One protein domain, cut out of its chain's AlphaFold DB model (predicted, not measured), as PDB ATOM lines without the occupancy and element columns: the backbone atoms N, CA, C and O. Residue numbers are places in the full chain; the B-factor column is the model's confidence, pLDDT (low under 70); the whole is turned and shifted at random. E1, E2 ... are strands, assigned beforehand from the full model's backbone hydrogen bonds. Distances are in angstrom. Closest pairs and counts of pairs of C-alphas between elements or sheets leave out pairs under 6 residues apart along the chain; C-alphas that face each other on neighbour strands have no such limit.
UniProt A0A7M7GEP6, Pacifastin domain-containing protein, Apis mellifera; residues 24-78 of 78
ATOM      1  N   CYS A  24     178.553  82.759 113.859       97.06
ATOM      2  CA  CYS A  24     178.171  83.364 115.137       97.06
ATOM      3  C   CYS A  24     176.790  82.865 115.609       97.06
ATOM      4  O   CYS A  24     176.027  82.261 114.848       97.06
ATOM      5  N   VAL A  25     176.467  83.071 116.886       97.44
ATOM      6  CA  VAL A  25     175.164  82.712 117.470       97.44
ATOM      7  C   VAL A  25     174.125  83.798 117.127       97.44
ATOM      8  O   VAL A  25     174.300  84.933 117.577       97.44
ATOM      9  N   PRO A  26     173.043  83.494 116.376       97.94
ATOM     10  CA  PRO A  26     172.065  84.497 115.941       97.94
ATOM     11  C   PRO A  26     171.522  85.364 117.079       97.94
ATOM     12  O   PRO A  26     171.234  84.875 118.175       97.94
ATOM     13  N   GLY A  27     171.412  86.668 116.827       97.81
ATOM     14  CA  GLY A  27     170.938  87.656 117.798       97.81
ATOM     15  C   GLY A  27     171.958  88.067 118.870       97.81
ATOM     16  O   GLY A  27     171.750  89.088 119.531       97.81
ATOM     17  N   LYS A  28     173.081  87.349 119.044       98.06
ATOM     18  CA  LYS A  28     174.175  87.832 119.903       98.06
ATOM     19  C   LYS A  28     174.767  89.107 119.320       98.06
ATOM     20  O   LYS A  28     174.869  89.268 118.104       98.06
ATOM     21  N   SER A  29     175.195  89.993 120.207       98.25
ATOM     22  CA  SER A  29     175.913  91.209 119.841       98.25
ATOM     23  C   SER A  29     177.104  91.422 120.763       98.25
ATOM     24  O   SER A  29     177.063  91.013 121.924       98.25
ATOM     25  N   PHE A  30     178.139  92.079 120.253       98.12
ATOM     26  CA  PHE A  30     179.283  92.536 121.038       98.12
ATOM     27  C   PHE A  30     179.704  93.942 120.593       98.12
ATOM     28  O   PHE A  30     179.305  94.419 119.529       98.12
ATOM     29  N   PHE A  31     180.481  94.618 121.435       97.56
ATOM     30  CA  PHE A  31     181.092  95.903 121.115       97.56
ATOM     31  C   PHE A  31     182.569  95.681 120.817       97.56
ATOM     32  O   PHE A  31     183.292  95.161 121.668       97.56
ATOM     33  N   ASP A  32     183.009  96.075 119.626       96.81
ATOM     34  CA  ASP A  32     184.375  95.851 119.152       96.81
ATOM     35  C   ASP A  32     185.349  96.952 119.610       96.81
ATOM     36  O   ASP A  32     186.422  97.105 119.049       96.81
ATOM     37  N   GLY A  33     184.986  97.759 120.608       94.88
ATOM     38  CA  GLY A  33     185.758  98.943 120.997       94.88
ATOM     39  C   GLY A  33     185.338 100.222 120.271       94.88
ATOM     40  O   GLY A  33     185.687 101.303 120.735       94.88
ATOM     41  N   CYS A  34     184.529 100.135 119.211       97.19
ATOM     42  CA  CYS A  34     183.952 101.311 118.554       97.19
ATOM     43  C   CYS A  34     182.552 101.092 117.960       97.19
ATOM     44  O   CYS A  34     181.660 101.931 118.098       97.19
ATOM     45  N   ASN A  35     182.354  99.971 117.284       97.94
ATOM     46  CA  ASN A  35     181.128  99.580 116.626       97.94
ATOM     47  C   ASN A  35     180.425  98.466 117.398       97.94
ATOM     48  O   ASN A  35     181.031  97.607 118.043       97.94
ATOM     49  N   THR A  36     179.096  98.478 117.328       98.12
ATOM     50  CA  THR A  36     178.291  97.348 117.785       98.12
ATOM     51  C   THR A  36     178.128  96.378 116.631       98.12
ATOM     52  O   THR A  36     177.635  96.758 115.568       98.12
ATOM     53  N   CYS A  37     178.523  95.134 116.862       98.50
ATOM     54  CA  CYS A  37     178.415  94.044 115.913       98.50
ATOM     55  C   CYS A  37     177.322  93.071 116.351       98.50
ATOM     56  O   CYS A  37     177.299  92.658 117.510       98.50
ATOM     57  N   THR A  38     176.446  92.676 115.432       98.50
ATOM     58  CA  THR A  38     175.309  91.784 115.683       98.50
ATOM     59  C   THR A  38     175.332  90.605 114.725       98.50
ATOM     60  O   THR A  38     175.509  90.772 113.517       98.50
ATOM     61  N   CYS A  39     175.129  89.409 115.271       98.50
ATOM     62  CA  CYS A  39     174.978  88.191 114.497       98.50
ATOM     63  C   CYS A  39     173.593  88.116 113.843       98.50
ATOM     64  O   CYS A  39     172.565  88.203 114.518       98.50
ATOM     65  N   THR A  40     173.589  87.927 112.530       97.75
ATOM     66  CA  THR A  40     172.411  87.708 111.688       97.75
ATOM     67  C   THR A  40     171.935  86.257 111.762       97.75
ATOM     68  O   THR A  40     172.670  85.368 112.200       97.75
ATOM     69  N   ASP A  41     170.715  86.001 111.289       97.38
ATOM     70  CA  ASP A  41     170.126  84.656 111.271       97.38
ATOM     71  C   ASP A  41     170.907  83.666 110.386       97.38
ATOM     72  O   ASP A  41     170.906  82.465 110.655       97.38
ATOM     73  N   ASP A  42     171.653  84.168 109.395       95.38
ATOM     74  CA  ASP A  42     172.503  83.370 108.501       95.38
ATOM     75  C   ASP A  42     173.869  83.005 109.118       95.38
ATOM     76  O   ASP A  42     174.717  82.402 108.458       95.38
ATOM     77  N   GLY A  43     174.127  83.389 110.375       95.25
ATOM     78  CA  GLY A  43     175.374  83.078 111.081       95.25
ATOM     79  C   GLY A  43     176.567  83.968 110.710       95.25
ATOM     80  O   GLY A  43     177.680  83.705 111.171       95.25
ATOM     81  N   ASN A  44     176.343  85.022 109.918       96.25
ATOM     82  CA  ASN A  44     177.293  86.117 109.684       96.25
ATOM     83  C   ASN A  44     177.035  87.259 110.672       96.25
ATOM     84  O   ASN A  44     175.907  87.408 111.137       96.25
ATOM     85  N   PHE A  45     178.018  88.116 110.946       97.06
ATOM     86  CA  PHE A  45     177.800  89.327 111.742       97.06
ATOM     87  C   PHE A  45     178.003  90.593 110.915       97.06
ATOM     88  O   PHE A  45     178.793  90.623 109.973       97.06
ATOM     89  N   ILE A  46     177.277  91.641 111.288       97.69
ATOM     90  CA  ILE A  46     177.391  92.986 110.723       97.69
ATOM     91  C   ILE A  46     177.658  93.969 111.852       97.69
ATOM     92  O   ILE A  46     177.167  93.766 112.958       97.69
ATOM     93  N   CYS A  47     178.408  95.031 111.580       98.31
ATOM     94  CA  CYS A  47     178.714  96.066 112.559       98.31
ATOM     95  C   CYS A  47     178.151  97.417 112.117       98.31
ATOM     96  O   CYS A  47     177.942  97.655 110.924       98.31
ATOM     97  N   THR A  48     177.919  98.315 113.073       97.94
ATOM     98  CA  THR A  48     177.710  99.737 112.770       97.94
ATOM     99  C   THR A  48     178.926 100.320 112.032       97.94
ATOM    100  O   THR A  48     179.992  99.708 112.002       97.94
ATOM    101  N   MET A  49     178.778 101.500 111.422       95.50
ATOM    102  CA  MET A  49     179.862 102.181 110.694       95.50
ATOM    103  C   MET A  49     180.154 103.564 111.280       95.50
ATOM    104  O   MET A  49     180.065 104.584 110.596       95.50
ATOM    105  N   THR A  50     180.466 103.601 112.570       94.69
ATOM    106  CA  THR A  50     180.962 104.800 113.248       94.69
ATOM    107  C   THR A  50     182.437 104.998 112.893       94.69
ATOM    108  O   THR A  50     183.182 104.026 112.795       94.69
ATOM    109  N   ALA A  51     182.865 106.244 112.677       92.25
ATOM    110  CA  ALA A  51     184.284 106.563 112.522       92.25
ATOM    111  C   ALA A  51     184.989 106.468 113.886       92.25
ATOM    112  O   ALA A  51     184.508 107.045 114.861       92.25
ATOM    113  N   CYS A  52     186.101 105.733 113.944       92.50
ATOM    114  CA  CYS A  52     186.754 105.325 115.187       92.50
ATOM    115  C   CYS A  52     188.195 105.832 115.236       92.50
ATOM    116  O   CYS A  52     189.062 105.274 114.561       92.50
ATOM    117  N   GLU A  53     188.466 106.836 116.063       94.88
ATOM    118  CA  GLU A  53     189.828 107.286 116.361       94.88
ATOM    119  C   GLU A  53     189.954 107.570 117.861       94.88
ATOM    120  O   GLU A  53     189.038 108.128 118.468       94.88
ATOM    121  N   ASP A  54     191.088 107.182 118.441       93.31
ATOM    122  CA  ASP A  54     191.495 107.560 119.792       93.31
ATOM    123  C   ASP A  54     192.471 108.738 119.709       93.31
ATOM    124  O   ASP A  54     193.181 108.906 118.720       93.31
ATOM    125  N   TYR A  55     192.527 109.566 120.748       93.81
ATOM    126  CA  TYR A  55     193.502 110.652 120.834       93.81
ATOM    127  C   TYR A  55     194.700 110.221 121.682       93.81
ATOM    128  O   TYR A  55     194.530 109.831 122.841       93.81
ATOM    129  N   ASP A  56     195.900 110.326 121.113       95.06
ATOM    130  CA  ASP A  56     197.160 110.104 121.814       95.06
ATOM    131  C   ASP A  56     197.743 111.450 122.301       95.06
ATOM    132  O   ASP A  56     198.237 112.240 121.491       95.06
ATOM    133  N   PRO A  57     197.720 111.730 123.621       95.00
ATOM    134  CA  PRO A  57     198.244 112.976 124.173       95.00
ATOM    135  C   PRO A  57     199.775 113.069 124.151       95.00
ATOM    136  O   PRO A  57     200.297 114.172 124.312       95.00
ATOM    137  N   GLU A  58     200.501 111.955 124.003       95.81
ATOM    138  CA  GLU A  58     201.969 111.971 123.948       95.81
ATOM    139  C   GLU A  58     202.467 112.454 122.587       95.81
ATOM    140  O   GLU A  58     203.478 113.156 122.504       95.81
ATOM    141  N   THR A  59     201.745 112.096 121.524       96.06
ATOM    142  CA  THR A  59     202.094 112.461 120.147       96.06
ATOM    143  C   THR A  59     201.252 113.607 119.582       96.06
ATOM    144  O   THR A  59     201.619 114.127 118.530       96.06
ATOM    145  N   ASP A  60     200.186 114.030 120.277       95.75
ATOM    146  CA  ASP A  60     199.197 115.028 119.820       95.75
ATOM    147  C   ASP A  60     198.578 114.635 118.467       95.75
ATOM    148  O   ASP A  60     198.458 115.434 117.534       95.75
ATOM    149  N   THR A  61     198.237 113.351 118.324       96.44
ATOM    150  CA  THR A  61     197.662 112.808 117.087       96.44
ATOM    151  C   THR A  61     196.438 111.942 117.350       96.44
ATOM    152  O   THR A  61     196.263 111.391 118.437       96.44
ATOM    153  N   SER A  62     195.574 111.824 116.339       95.06
ATOM    154  CA  SER A  62     194.539 110.800 116.331       95.06
ATOM    155  C   SER A  62     195.113 109.484 115.810       95.06
ATOM    156  O   SER A  62     195.811 109.432 114.793       95.06
ATOM    157  N   VAL A  63     194.850 108.412 116.547       94.50
ATOM    158  CA  VAL A  63     195.332 107.064 116.262       94.50
ATOM    159  C   VAL A  63     194.147 106.130 116.023       94.50
ATOM    160  O   VAL A  63     193.060 106.354 116.557       94.50
ATOM    161  N   PRO A  64     194.316 105.065 115.223       92.31
ATOM    162  CA  PRO A  64     193.253 104.086 115.031       92.31
ATOM    163  C   PRO A  64     192.833 103.459 116.366       92.31
ATOM    164  O   PRO A  64     193.691 103.015 117.132       92.31
ATOM    165  N   VAL A  65     191.521 103.374 116.618       92.62
ATOM    166  CA  VAL A  65     190.993 102.671 117.799       92.62
ATOM    167  C   VAL A  65     191.416 101.207 117.761       92.62
ATOM    168  O   VAL A  65     191.353 100.540 116.721       92.62
ATOM    169  N   LYS A  66     191.803 100.676 118.921       94.19
ATOM    170  CA  LYS A  66     192.044  99.242 119.073       94.19
ATOM    171  C   LYS A  66     190.720  98.477 119.010       94.19
ATOM    172  O   LYS A  66     189.928  98.525 119.948       94.19
ATOM    173  N   ILE A  67     190.545  97.695 117.950       94.75
ATOM    174  CA  ILE A  67     189.394  96.802 117.813       94.75
ATOM    175  C   ILE A  67     189.513  95.619 118.789       94.75
ATOM    176  O   ILE A  67     190.555  94.965 118.881       94.75
ATOM    177  N   LEU A  68     188.446  95.368 119.542       96.31
ATOM    178  CA  LEU A  68     188.276  94.266 120.480       96.31
ATOM    179  C   LEU A  68     187.745  93.030 119.756       96.31
ATOM    180  O   LEU A  68     186.866  93.109 118.898       96.31
ATOM    181  N   GLU A  69     188.263  91.872 120.144       95.94
ATOM    182  CA  GLU A  69     187.791  90.587 119.641       95.94
ATOM    183  C   GLU A  69     186.411  90.235 120.229       95.94
ATOM    184  O   GLU A  69     186.112  90.608 121.371       95.94
ATOM    185  N   PRO A  70     185.564  89.487 119.495       96.50
ATOM    186  CA  PRO A  70     184.317  88.974 120.046       96.50
ATOM    187  C   PRO A  70     184.578  88.030 121.230       96.50
ATOM    188  O   PRO A  70     185.559  87.282 121.212       96.50
ATOM    189  N   PRO A  71     183.691  87.992 122.240       96.50
ATOM    190  CA  PRO A  71     183.810  87.026 123.324       96.50
ATOM    191  C   PRO A  71     183.641  85.589 122.793       96.50
ATOM    192  O   PRO A  71     182.961  85.394 121.783       96.50
ATOM    193  N   PRO A  72     184.205  84.561 123.458       94.88
ATOM    194  CA  PRO A  72     184.128  83.179 122.976       94.88
ATOM    195  C   PRO A  72     182.689  82.707 122.699       94.88
ATOM    196  O   PRO A  72     182.399  82.172 121.634       94.88
ATOM    197  N   ASP A  73     181.742  83.041 123.582       95.25
ATOM    198  CA  ASP A  73     180.324  82.670 123.456       95.25
ATOM    199  C   ASP A  73     179.568  83.380 122.313       95.25
ATOM    200  O   ASP A  73     178.370  83.146 122.116       95.25
ATOM    201  N   PHE A  74     180.243  84.254 121.562       97.00
ATOM    202  CA  PHE A  74     179.726  84.832 120.327       97.00
ATOM    203  C   PHE A  74     179.696  83.813 119.182       97.00
ATOM    204  O   PHE A  74     178.824  83.883 118.310       97.00
ATOM    205  N   TRP A  75     180.627  82.857 119.181       95.75
ATOM    206  CA  TRP A  75     180.779  81.868 118.119       95.75
ATOM    207  C   TRP A  75     180.000  80.590 118.419       95.75
ATOM    208  O   TRP A  75     179.940  80.109 119.550       95.75
ATOM    209  N   GLN A  76     179.408  79.996 117.385       93.19
ATOM    210  CA  GLN A  76     178.771  78.692 117.509       93.19
ATOM    211  C   GLN A  76     179.825  77.616 117.754       93.19
ATOM    212  O   GLN A  76     180.761  77.464 116.968       93.19
ATOM    213  N   ASN A  77     179.577  76.777 118.759       80.44
ATOM    214  CA  ASN A  77     180.451  75.666 119.150       80.44
ATOM    215  C   ASN A  77     181.822  76.115 119.702       80.44
ATOM    216  O   ASN A  77     182.781  75.351 119.602       80.44
ATOM    217  N   SER A  78     181.900  77.334 120.255       70.06
ATOM    218  CA  SER A  78     183.001  77.781 121.124       70.06
ATOM    219  C   SER A  78     182.916  77.183 122.526       70.06
ATOM    220  O   SER A  78     181.807  76.791 122.953       70.06
TER     221      SER A  78
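What this domain is: This is residues 24 to 78 of the 78 residues of the protein "Pacifastin domain-containing protein" of Apis mellifera (UniProt A0A7M7GEP6). With little regular structure, this rod has the sheet E1-E2-E3 toward one end, the hairpin E4-E5 at the other, and residues 65 to 78 running back past the sheet. Of 55 printed residues, 18 form five named strands, E1 to E5, with no named helix: all strand, antiparallel, the sheet a meander, each strand neighbour to the one before. It is loose: radius of gyration of the C-alphas 14.1 A, spans 43 by 21 by 10 A.

Where its parts are: Find E1, residues 29 to 31, from C-alpha 29 at (175.913, 91.209, 119.841); E2, residues 36 to 39, and E3, residues 45 to 47, follow. E4, residues 53 to 56, leads to E5, residues 61 to 64, ending at C-alpha 64, (193.253, 104.086, 115.031).

How they stand to each other: Look within hydrogen-bond range of inner strand E2: N 30 of E1 and O 37 are 2.9 A apart, N 38 and O 46 of E3 2.8 A. In the E4-E5 hairpin, N 54 and O 63 are 2.9 A apart; E3 and E4 are apart.

The domain as a whole: The printed part has no cut, no long link between strands, and no printed residue is under 70 in pLDDT.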